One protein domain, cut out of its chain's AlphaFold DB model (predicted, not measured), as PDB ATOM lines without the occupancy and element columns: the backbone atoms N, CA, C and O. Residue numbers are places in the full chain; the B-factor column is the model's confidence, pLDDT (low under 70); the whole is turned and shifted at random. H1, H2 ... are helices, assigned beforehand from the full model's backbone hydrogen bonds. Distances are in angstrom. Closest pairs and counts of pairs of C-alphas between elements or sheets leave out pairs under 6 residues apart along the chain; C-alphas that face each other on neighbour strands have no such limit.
ATOM      1  N   ARG A   2     161.629 248.983 262.817       41.09
ATOM      2  CA  ARG A   2     161.223 250.138 263.647       41.09
ATOM      3  C   ARG A   2     160.889 249.765 265.101       41.09
ATOM      4  O   ARG A   2     160.479 248.652 265.394       41.09
ATOM      5  N   THR A   3     160.984 250.754 265.987       41.31
ATOM      6  CA  THR A   3     160.450 250.745 267.357       41.31
ATOM      7  C   THR A   3     158.955 250.387 267.392       41.31
ATOM      8  O   THR A   3     158.160 251.030 266.708       41.31
ATOM      9  N   GLY A   4     158.567 249.412 268.219       56.94
ATOM     10  CA  GLY A   4     157.172 249.009 268.440       56.94
ATOM     11  C   GLY A   4     157.044 247.849 269.435       56.94
ATOM     12  O   GLY A   4     158.004 247.116 269.671       56.94
ATOM     13  N   VAL A   5     155.866 247.696 270.052       55.50
ATOM     14  CA  VAL A   5     155.546 246.571 270.951       55.50
ATOM     15  C   VAL A   5     155.222 245.346 270.096       55.50
ATOM     16  O   VAL A   5     154.199 245.324 269.416       55.50
ATOM     17  N   TYR A   6     156.079 244.324 270.128       59.41
ATOM     18  CA  TYR A   6     155.840 243.068 269.415       59.41
ATOM     19  C   TYR A   6     155.088 242.075 270.320       59.41
ATOM     20  O   TYR A   6     155.491 241.865 271.465       59.41
ATOM     21  N   PRO A   7     153.997 241.443 269.865       58.47
ATOM     22  CA  PRO A   7     153.322 240.420 270.661       58.47
ATOM     23  C   PRO A   7     154.248 239.207 270.896       58.47
ATOM     24  O   PRO A   7     155.096 238.913 270.048       58.47
ATOM     25  N   PRO A   8     154.131 238.497 272.036       58.50
ATOM     26  CA  PRO A   8     154.939 237.308 272.301       58.50
ATOM     27  C   PRO A   8     154.668 236.196 271.264       58.50
ATOM     28  O   PRO A   8     153.555 236.127 270.729       58.50
ATOM     29  N   PRO A   9     155.651 235.318 270.977       57.34
ATOM     30  CA  PRO A   9     155.515 234.256 269.979       57.34
ATOM     31  C   PRO A   9     154.314 233.343 270.279       57.34
ATOM     32  O   PRO A   9     154.082 232.956 271.427       57.34
ATOM     33  N   ARG A  10     153.542 232.974 269.248       54.44
ATOM     34  CA  ARG A  10     152.401 232.046 269.362       54.44
ATOM     35  C   ARG A  10     152.895 230.591 269.478       54.44
ATOM     36  O   ARG A  10     152.728 229.801 268.556       54.44
ATOM     37  N   GLY A  11     153.496 230.233 270.615       60.19
ATOM     38  CA  GLY A  11     153.875 228.856 270.979       60.19
ATOM     39  C   GLY A  11     155.357 228.499 270.793       60.19
ATOM     40  O   GLY A  11     156.104 229.214 270.129       60.19
ATOM     41  N   ASN A  12     155.779 227.365 271.373       57.16
ATOM     42  CA  ASN A  12     157.191 226.952 271.497       57.16
ATOM     43  C   ASN A  12     157.932 226.703 270.164       57.16
ATOM     44  O   ASN A  12     159.156 226.703 270.173       57.16
ATOM     45  N   ASN A  13     157.221 226.537 269.039       56.59
ATOM     46  CA  ASN A  13     157.803 226.356 267.693       56.59
ATOM     47  C   ASN A  13     157.537 227.539 266.742       56.59
ATOM     48  O   ASN A  13     157.671 227.403 265.529       56.59
ATOM     49  N   SER A  14     157.105 228.690 267.259       59.59
ATOM     50  CA  SER A  14     156.801 229.851 266.417       59.59
ATOM     51  C   SER A  14     158.025 230.738 266.174       59.59
ATOM     52  O   SER A  14     158.917 230.833 267.017       59.59
ATOM     53  N   PHE A  15     158.063 231.391 265.006       60.34
ATOM     54  CA  PHE A  15     159.108 232.345 264.633       60.34
ATOM     55  C   PHE A  15     159.269 233.417 265.720       60.34
ATOM     56  O   PHE A  15     158.351 234.194 265.994       60.34
ATOM     57  N   ASN A  16     160.444 233.453 266.351       70.88
ATOM     58  CA  ASN A  16     160.743 234.409 267.405       70.88
ATOM     59  C   ASN A  16     161.411 235.660 266.820       70.88
ATOM     60  O   ASN A  16     162.636 235.741 266.731       70.88
ATOM     61  N   ILE A  17     160.599 236.658 266.465       65.56
ATOM     62  CA  ILE A  17     161.071 237.940 265.917       65.56
ATOM     63  C   ILE A  17     162.082 238.655 266.832       65.56
ATOM     64  O   ILE A  17     162.914 239.424 266.356       65.56
ATOM     65  N   TYR A  18     162.080 238.364 268.141       71.19
ATOM     66  CA  TYR A  18     163.020 238.960 269.090       71.19
ATOM     67  C   TYR A  18     164.479 238.555 268.854       71.19
ATOM     68  O   TYR A  18     165.365 239.319 269.234       71.19
ATOM     69  N   HIS A  19     164.747 237.409 268.216       74.94
ATOM     70  CA  HIS A  19     166.112 237.017 267.838       74.94
ATOM     71  C   HIS A  19     166.681 237.906 266.719       74.94
ATOM     72  O   HIS A  19     167.890 238.053 266.614       74.94
ATOM     73  N   TYR A  20     165.816 238.566 265.947       75.69
ATOM     74  CA  TYR A  20     166.180 239.346 264.762       75.69
ATOM     75  C   TYR A  20     166.072 240.863 264.967       75.69
ATOM     76  O   TYR A  20     166.217 241.640 264.028       75.69
ATOM     77  N   ARG A  21     165.841 241.319 266.205       74.12
ATOM     78  CA  ARG A  21     165.705 242.750 266.549       74.12
ATOM     79  C   ARG A  21     166.954 243.593 266.260       74.12
ATOM     80  O   ARG A  21     166.855 244.813 266.235       74.12
ATOM     81  N   GLY A  22     168.109 242.946 266.086       76.81
ATOM     82  CA  GLY A  22     169.360 243.586 265.680       76.81
ATOM     83  C   GLY A  22     169.461 243.860 264.176       76.81
ATOM     84  O   GLY A  22     170.328 244.627 263.779       76.81
ATOM     85  N   MET A  23     168.577 243.290 263.344       82.56
ATOM     86  CA  MET A  23     168.593 243.521 261.898       82.56
ATOM     87  C   MET A  23     167.991 244.892 261.555       82.56
ATOM     88  O   MET A  23     166.815 245.193 261.830       82.56
ATOM     89  N   ALA A  24     168.804 245.740 260.933       83.06
ATOM     90  CA  ALA A  24     168.448 247.097 260.550       83.06
ATOM     91  C   ALA A  24     169.060 247.464 259.195       83.06
ATOM     92  O   ALA A  24     170.133 246.988 258.850       83.06
ATOM     93  N   TYR A  25     168.369 248.344 258.471       83.81
ATOM     94  CA  TYR A  25     168.889 248.979 257.265       83.81
ATOM     95  C   TYR A  25     169.564 250.299 257.633       83.81
ATOM     96  O   TYR A  25     169.071 251.029 258.503       83.81
ATOM     97  N   LEU A  26     170.667 250.611 256.956       85.12
ATOM     98  CA  LEU A  26     171.289 251.925 257.022       85.12
ATOM     99  C   LEU A  26     170.451 252.900 256.186       85.12
ATOM    100  O   LEU A  26     170.328 252.751 254.976       85.12
ATOM    101  N   SER A  27     169.834 253.881 256.840       82.75
ATOM    102  CA  SER A  27     169.017 254.889 256.155       82.75
ATOM    103  C   SER A  27     169.881 255.759 255.241       82.75
ATOM    104  O   SER A  27     170.900 256.275 255.698       82.75
ATOM    105  N   GLY A  28     169.437 256.000 254.005       81.06
ATOM    106  CA  GLY A  28     170.152 256.843 253.043       81.06
ATOM    107  C   GLY A  28     171.262 256.118 252.281       81.06
ATOM    108  O   GLY A  28     171.908 256.744 251.444       81.06
ATOM    109  N   ALA A  29     171.482 254.826 252.549       83.50
ATOM    110  CA  ALA A  29     172.451 254.001 251.828       83.50
ATOM    111  C   ALA A  29     172.113 253.891 250.331       83.50
ATOM    112  O   ALA A  29     173.008 253.829 249.502       83.50
ATOM    113  N   GLU A  30     170.833 253.974 249.967       80.38
ATOM    114  CA  GLU A  30     170.360 253.971 248.580       80.38
ATOM    115  C   GLU A  30     170.827 255.181 247.747       80.38
ATOM    116  O   GLU A  30     170.632 255.204 246.536       80.38
ATOM    117  N   LYS A  31     171.421 256.196 248.390       83.00
ATOM    118  CA  LYS A  31     171.919 257.430 247.757       83.00
ATOM    119  C   LYS A  31     173.443 257.560 247.795       83.00
ATOM    120  O   LYS A  31     173.960 258.581 247.352       83.00
ATOM    121  N   MET A  32     174.135 256.589 248.387       86.75
ATOM    122  CA  MET A  32     175.593 256.578 248.518       86.75
ATOM    123  C   MET A  32     176.243 256.018 247.249       86.75
ATOM    124  O   MET A  32     175.671 255.148 246.590       86.75
ATOM    125  N   THR A  33     177.452 256.475 246.920       86.81
ATOM    126  CA  THR A  33     178.257 255.844 245.860       86.81
ATOM    127  C   THR A  33     178.748 254.456 246.286       86.81
ATOM    128  O   THR A  33     178.720 254.098 247.467       86.81
ATOM    129  N   THR A  34     179.248 253.662 245.336       78.31
ATOM    130  CA  THR A  34     179.815 252.333 245.616       78.31
ATOM    131  C   THR A  34     180.970 252.398 246.621       78.31
ATOM    132  O   THR A  34     181.037 251.580 247.539       78.31
ATOM    133  N   GLU A  35     181.858 253.388 246.497       84.81
ATOM    134  CA  GLU A  35     182.966 253.602 247.433       84.81
ATOM    135  C   GLU A  35     182.472 254.001 248.831       84.81
ATOM    136  O   GLU A  35     182.993 253.506 249.833       84.81
ATOM    137  N   GLU A  36     181.454 254.862 248.915       89.69
ATOM    138  CA  GLU A  36     180.846 255.280 250.182       89.69
ATOM    139  C   GLU A  36     180.143 254.110 250.886       89.69
ATOM    140  O   GLU A  36     180.294 253.940 252.099       89.69
ATOM    141  N   LEU A  37     179.436 253.266 250.128       87.25
ATOM    142  CA  LEU A  37     178.791 252.048 250.625       87.25
ATOM    143  C   LEU A  37     179.805 251.038 251.154       87.25
ATOM    144  O   LEU A  37     179.603 250.475 252.233       87.25
ATOM    145  N   LEU A  38     180.900 250.820 250.422       87.25
ATOM    146  CA  LEU A  38     181.961 249.915 250.852       87.25
ATOM    147  C   LEU A  38     182.616 250.418 252.145       87.25
ATOM    148  O   LEU A  38     182.719 249.663 253.111       87.25
ATOM    149  N   ALA A  39     182.965 251.706 252.209       91.06
ATOM    150  CA  ALA A  39     183.561 252.307 253.401       91.06
ATOM    151  C   ALA A  39     182.617 252.263 254.618       91.06
ATOM    152  O   ALA A  39     183.041 251.945 255.733       91.06
ATOM    153  N   ALA A  40     181.325 252.547 254.422       90.50
ATOM    154  CA  ALA A  40     180.319 252.446 255.477       90.50
ATOM    155  C   ALA A  40     180.135 250.997 255.955       90.50
ATOM    156  O   ALA A  40     180.020 250.756 257.160       90.50
ATOM    157  N   SER A  41     180.149 250.034 255.029       90.38
ATOM    158  CA  SER A  41     180.060 248.604 255.329       90.38
ATOM    159  C   SER A  41     181.239 248.128 256.175       90.38
ATOM    160  O   SER A  41     181.036 247.541 257.239       90.38
ATOM    161  N   GLU A  42     182.468 248.462 255.777       92.25
ATOM    162  CA  GLU A  42     183.684 248.125 256.524       92.25
ATOM    163  C   GLU A  42     183.683 248.745 257.930       92.25
ATOM    164  O   GLU A  42     183.997 248.069 258.916       92.25
ATOM    165  N   ALA A  43     183.268 250.010 258.049       93.06
ATOM    166  CA  ALA A  43     183.176 250.701 259.332       93.06
ATOM    167  C   ALA A  43     182.138 250.065 260.272       93.06
ATOM    168  O   ALA A  43     182.396 249.931 261.471       93.06
ATOM    169  N   LEU A  44     180.979 249.653 259.748       91.88
ATOM    170  CA  LEU A  44     179.943 248.960 260.518       91.88
ATOM    171  C   LEU A  44     180.384 247.546 260.916       91.88
ATOM    172  O   LEU A  44     180.185 247.150 262.063       91.88
ATOM    173  N   GLN A  45     181.029 246.810 260.009       94.19
ATOM    174  CA  GLN A  45     181.516 245.447 260.241       94.19
ATOM    175  C   GLN A  45     182.613 245.391 261.317       94.19
ATOM    176  O   GLN A  45     182.756 244.374 261.997       94.19
ATOM    177  N   ALA A  46     183.367 246.479 261.501       92.62
ATOM    178  CA  ALA A  46     184.393 246.606 262.534       92.62
ATOM    179  C   ALA A  46     183.833 246.832 263.956       92.62
ATOM    180  O   ALA A  46     184.580 246.743 264.936       92.62
ATOM    181  N   LEU A  47     182.539 247.136 264.107       93.19
ATOM    182  CA  LEU A  47     181.922 247.338 265.418       93.19
ATOM    183  C   LEU A  47     181.736 245.995 266.130       93.19
ATOM    184  O   LEU A  47     181.082 245.090 265.627       93.19
ATOM    185  N   SER A  48     182.223 245.886 267.367       92.88
ATOM    186  CA  SER A  48     182.234 244.624 268.128       92.88
ATOM    187  C   SER A  48     180.853 244.030 268.444       92.88
ATOM    188  O   SER A  48     180.771 242.922 268.965       92.88
ATOM    189  N   PHE A  49     179.780 244.791 268.228       87.31
ATOM    190  CA  PHE A  49     178.397 244.363 268.447       87.31
ATOM    191  C   PHE A  49     177.641 244.065 267.142       87.31
ATOM    192  O   PHE A  49     176.475 243.677 267.205       87.31
ATOM    193  N   VAL A  50     178.273 244.263 265.981       89.12
ATOM    194  CA  VAL A  50     177.721 243.927 264.666       89.12
ATOM    195  C   VAL A  50     178.211 242.533 264.292       89.12
ATOM    196  O   VAL A  50     179.409 242.278 264.240       89.12
ATOM    197  N   GLU A  51     177.275 241.612 264.075       89.12
ATOM    198  CA  GLU A  51     177.589 240.220 263.728       89.12
ATOM    199  C   GLU A  51     178.031 240.094 262.264       89.12
ATOM    200  O   GLU A  51     179.041 239.460 261.969       89.12
ATOM    201  N   TYR A  52     177.313 240.755 261.356       90.62
ATOM    202  CA  TYR A  52     177.663 240.864 259.945       90.62
ATOM    203  C   TYR A  52     177.050 242.126 259.334       90.62
ATOM    204  O   TYR A  52     176.048 242.652 259.827       90.62
ATOM    205  N   VAL A  53     177.640 242.574 258.232       89.56
ATOM    206  CA  VAL A  53     177.070 243.558 257.316       89.56
ATOM    207  C   VAL A  53     176.881 242.884 255.963       89.56
ATOM    208  O   VAL A  53     177.765 242.178 255.486       89.56
ATOM    209  N   SER A  54     175.713 243.082 255.357       86.12
ATOM    210  CA  SER A  54     175.408 242.612 254.007       86.12
ATOM    211  C   SER A  54     175.093 243.816 253.132       86.12
ATOM    212  O   SER A  54     174.281 244.657 253.520       86.12
ATOM    213  N   LEU A  55     175.739 243.898 251.969       82.00
ATOM    214  CA  LEU A  55     175.354 244.823 250.909       82.00
ATOM    215  C   LEU A  55     174.314 244.112 250.040       82.00
ATOM    216  O   LEU A  55     174.611 243.086 249.432       82.00
ATOM    217  N   GLU A  56     173.094 244.638 250.015       70.25
ATOM    218  CA  GLU A  56     172.000 244.125 249.189       70.25
ATOM    219  C   GLU A  56     171.757 245.105 248.033       70.25
ATOM    220  O   GLU A  56     171.691 246.314 248.283       70.25
ATOM    221  N   PRO A  57     171.636 244.638 246.777       63.50
ATOM    222  CA  PRO A  57     171.224 245.510 245.689       63.50
ATOM    223  C   PRO A  57     169.800 246.018 245.959       63.50
ATOM    224  O   PRO A  57     168.935 245.267 246.413       63.50
ATOM    225  N   VAL A  58     169.561 247.308 245.697       64.31
ATOM    226  CA  VAL A  58     168.247 247.954 245.902       64.31
ATOM    227  C   VAL A  58     167.171 247.274 245.047       64.31
ATOM    228  O   VAL A  58     166.018 247.159 245.459       64.31
ATOM    229  N   THR A  59     167.574 246.772 243.884       55.75
ATOM    230  CA  THR A  59     166.790 245.891 243.029       55.75
ATOM    231  C   THR A  59     167.190 244.436 243.289       55.75
ATOM    232  O   THR A  59     168.356 244.079 243.101       55.75
ATOM    233  N   PRO A  60     166.265 243.557 243.722       50.31
ATOM    234  CA  PRO A  60     166.550 242.130 243.724       50.31
ATOM    235  C   PRO A  60     166.923 241.699 242.294       50.31
ATOM    236  O   PRO A  60     166.324 242.215 241.347       50.31
ATOM    237  N   PRO A  61     167.892 240.779 242.108       46.91
ATOM    238  CA  PRO A  61     168.129 240.202 240.791       46.91
ATOM    239  C   PRO A  61     166.794 239.651 240.273       46.91
ATOM    240  O   PRO A  61     166.068 239.033 241.068       46.91
ATOM    241  N   PRO A  62     166.433 239.900 238.998       51.12
ATOM    242  CA  PRO A  62     165.183 239.392 238.463       51.12
ATOM    243  C   PRO A  62     165.138 237.880 238.713       51.12
ATOM    244  O   PRO A  62     166.176 237.212 238.596       51.12
TER     245      PRO A  62
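AT A GLANCE: This is residues 2 to 62 of the 718 residues of the protein "Dockerin domain-containing protein" of Bacteroidales bacterium (UniProt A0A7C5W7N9). Little regular structure is here: a long, winding chain makes a wide loop with the short helix H1 at one end, then runs across to H2 at the other, and after H2 it folds back beside that helix. Residues 10 to 15 stick out at the far end of the loop. The printed part has 61 residues, with H1 then H2 and no named strand; the class is all helix, though the named elements hold only 16 residues. It is only just loose, close to extended, with a radius of gyration of the C-alphas of 15.3 A and spans of 45 by 34 by 20 A.

HOW THE PARTS SIT: Going from residue 2, you meet H1 at residues 17 to 20, and after a long link of 13 residues H2 at residues 34 to 45. The two are apart. In H2 every O i to N i+4 pair is within hydrogen-bond range; H1 is too short for such a pair, and its one O i to N i+3 pair is within range.

IN THESE COORDINATES: Find C-alpha 17 at (161.071, 237.940, 265.917), where H1 begins; it measures 5.4 A. H2 runs 16.3 A from C-alpha 34 at (179.815, 252.333, 245.616) to C-alpha 45 at (181.516, 245.447, 260.241).

THE WHOLE: The C-alphas farthest apart, Gly 11 and Glu 35, are 44.9 A apart. The printed part has no cut. Look for pLDDT under 70 at residues 2 to 15, 17 and 57 to 62.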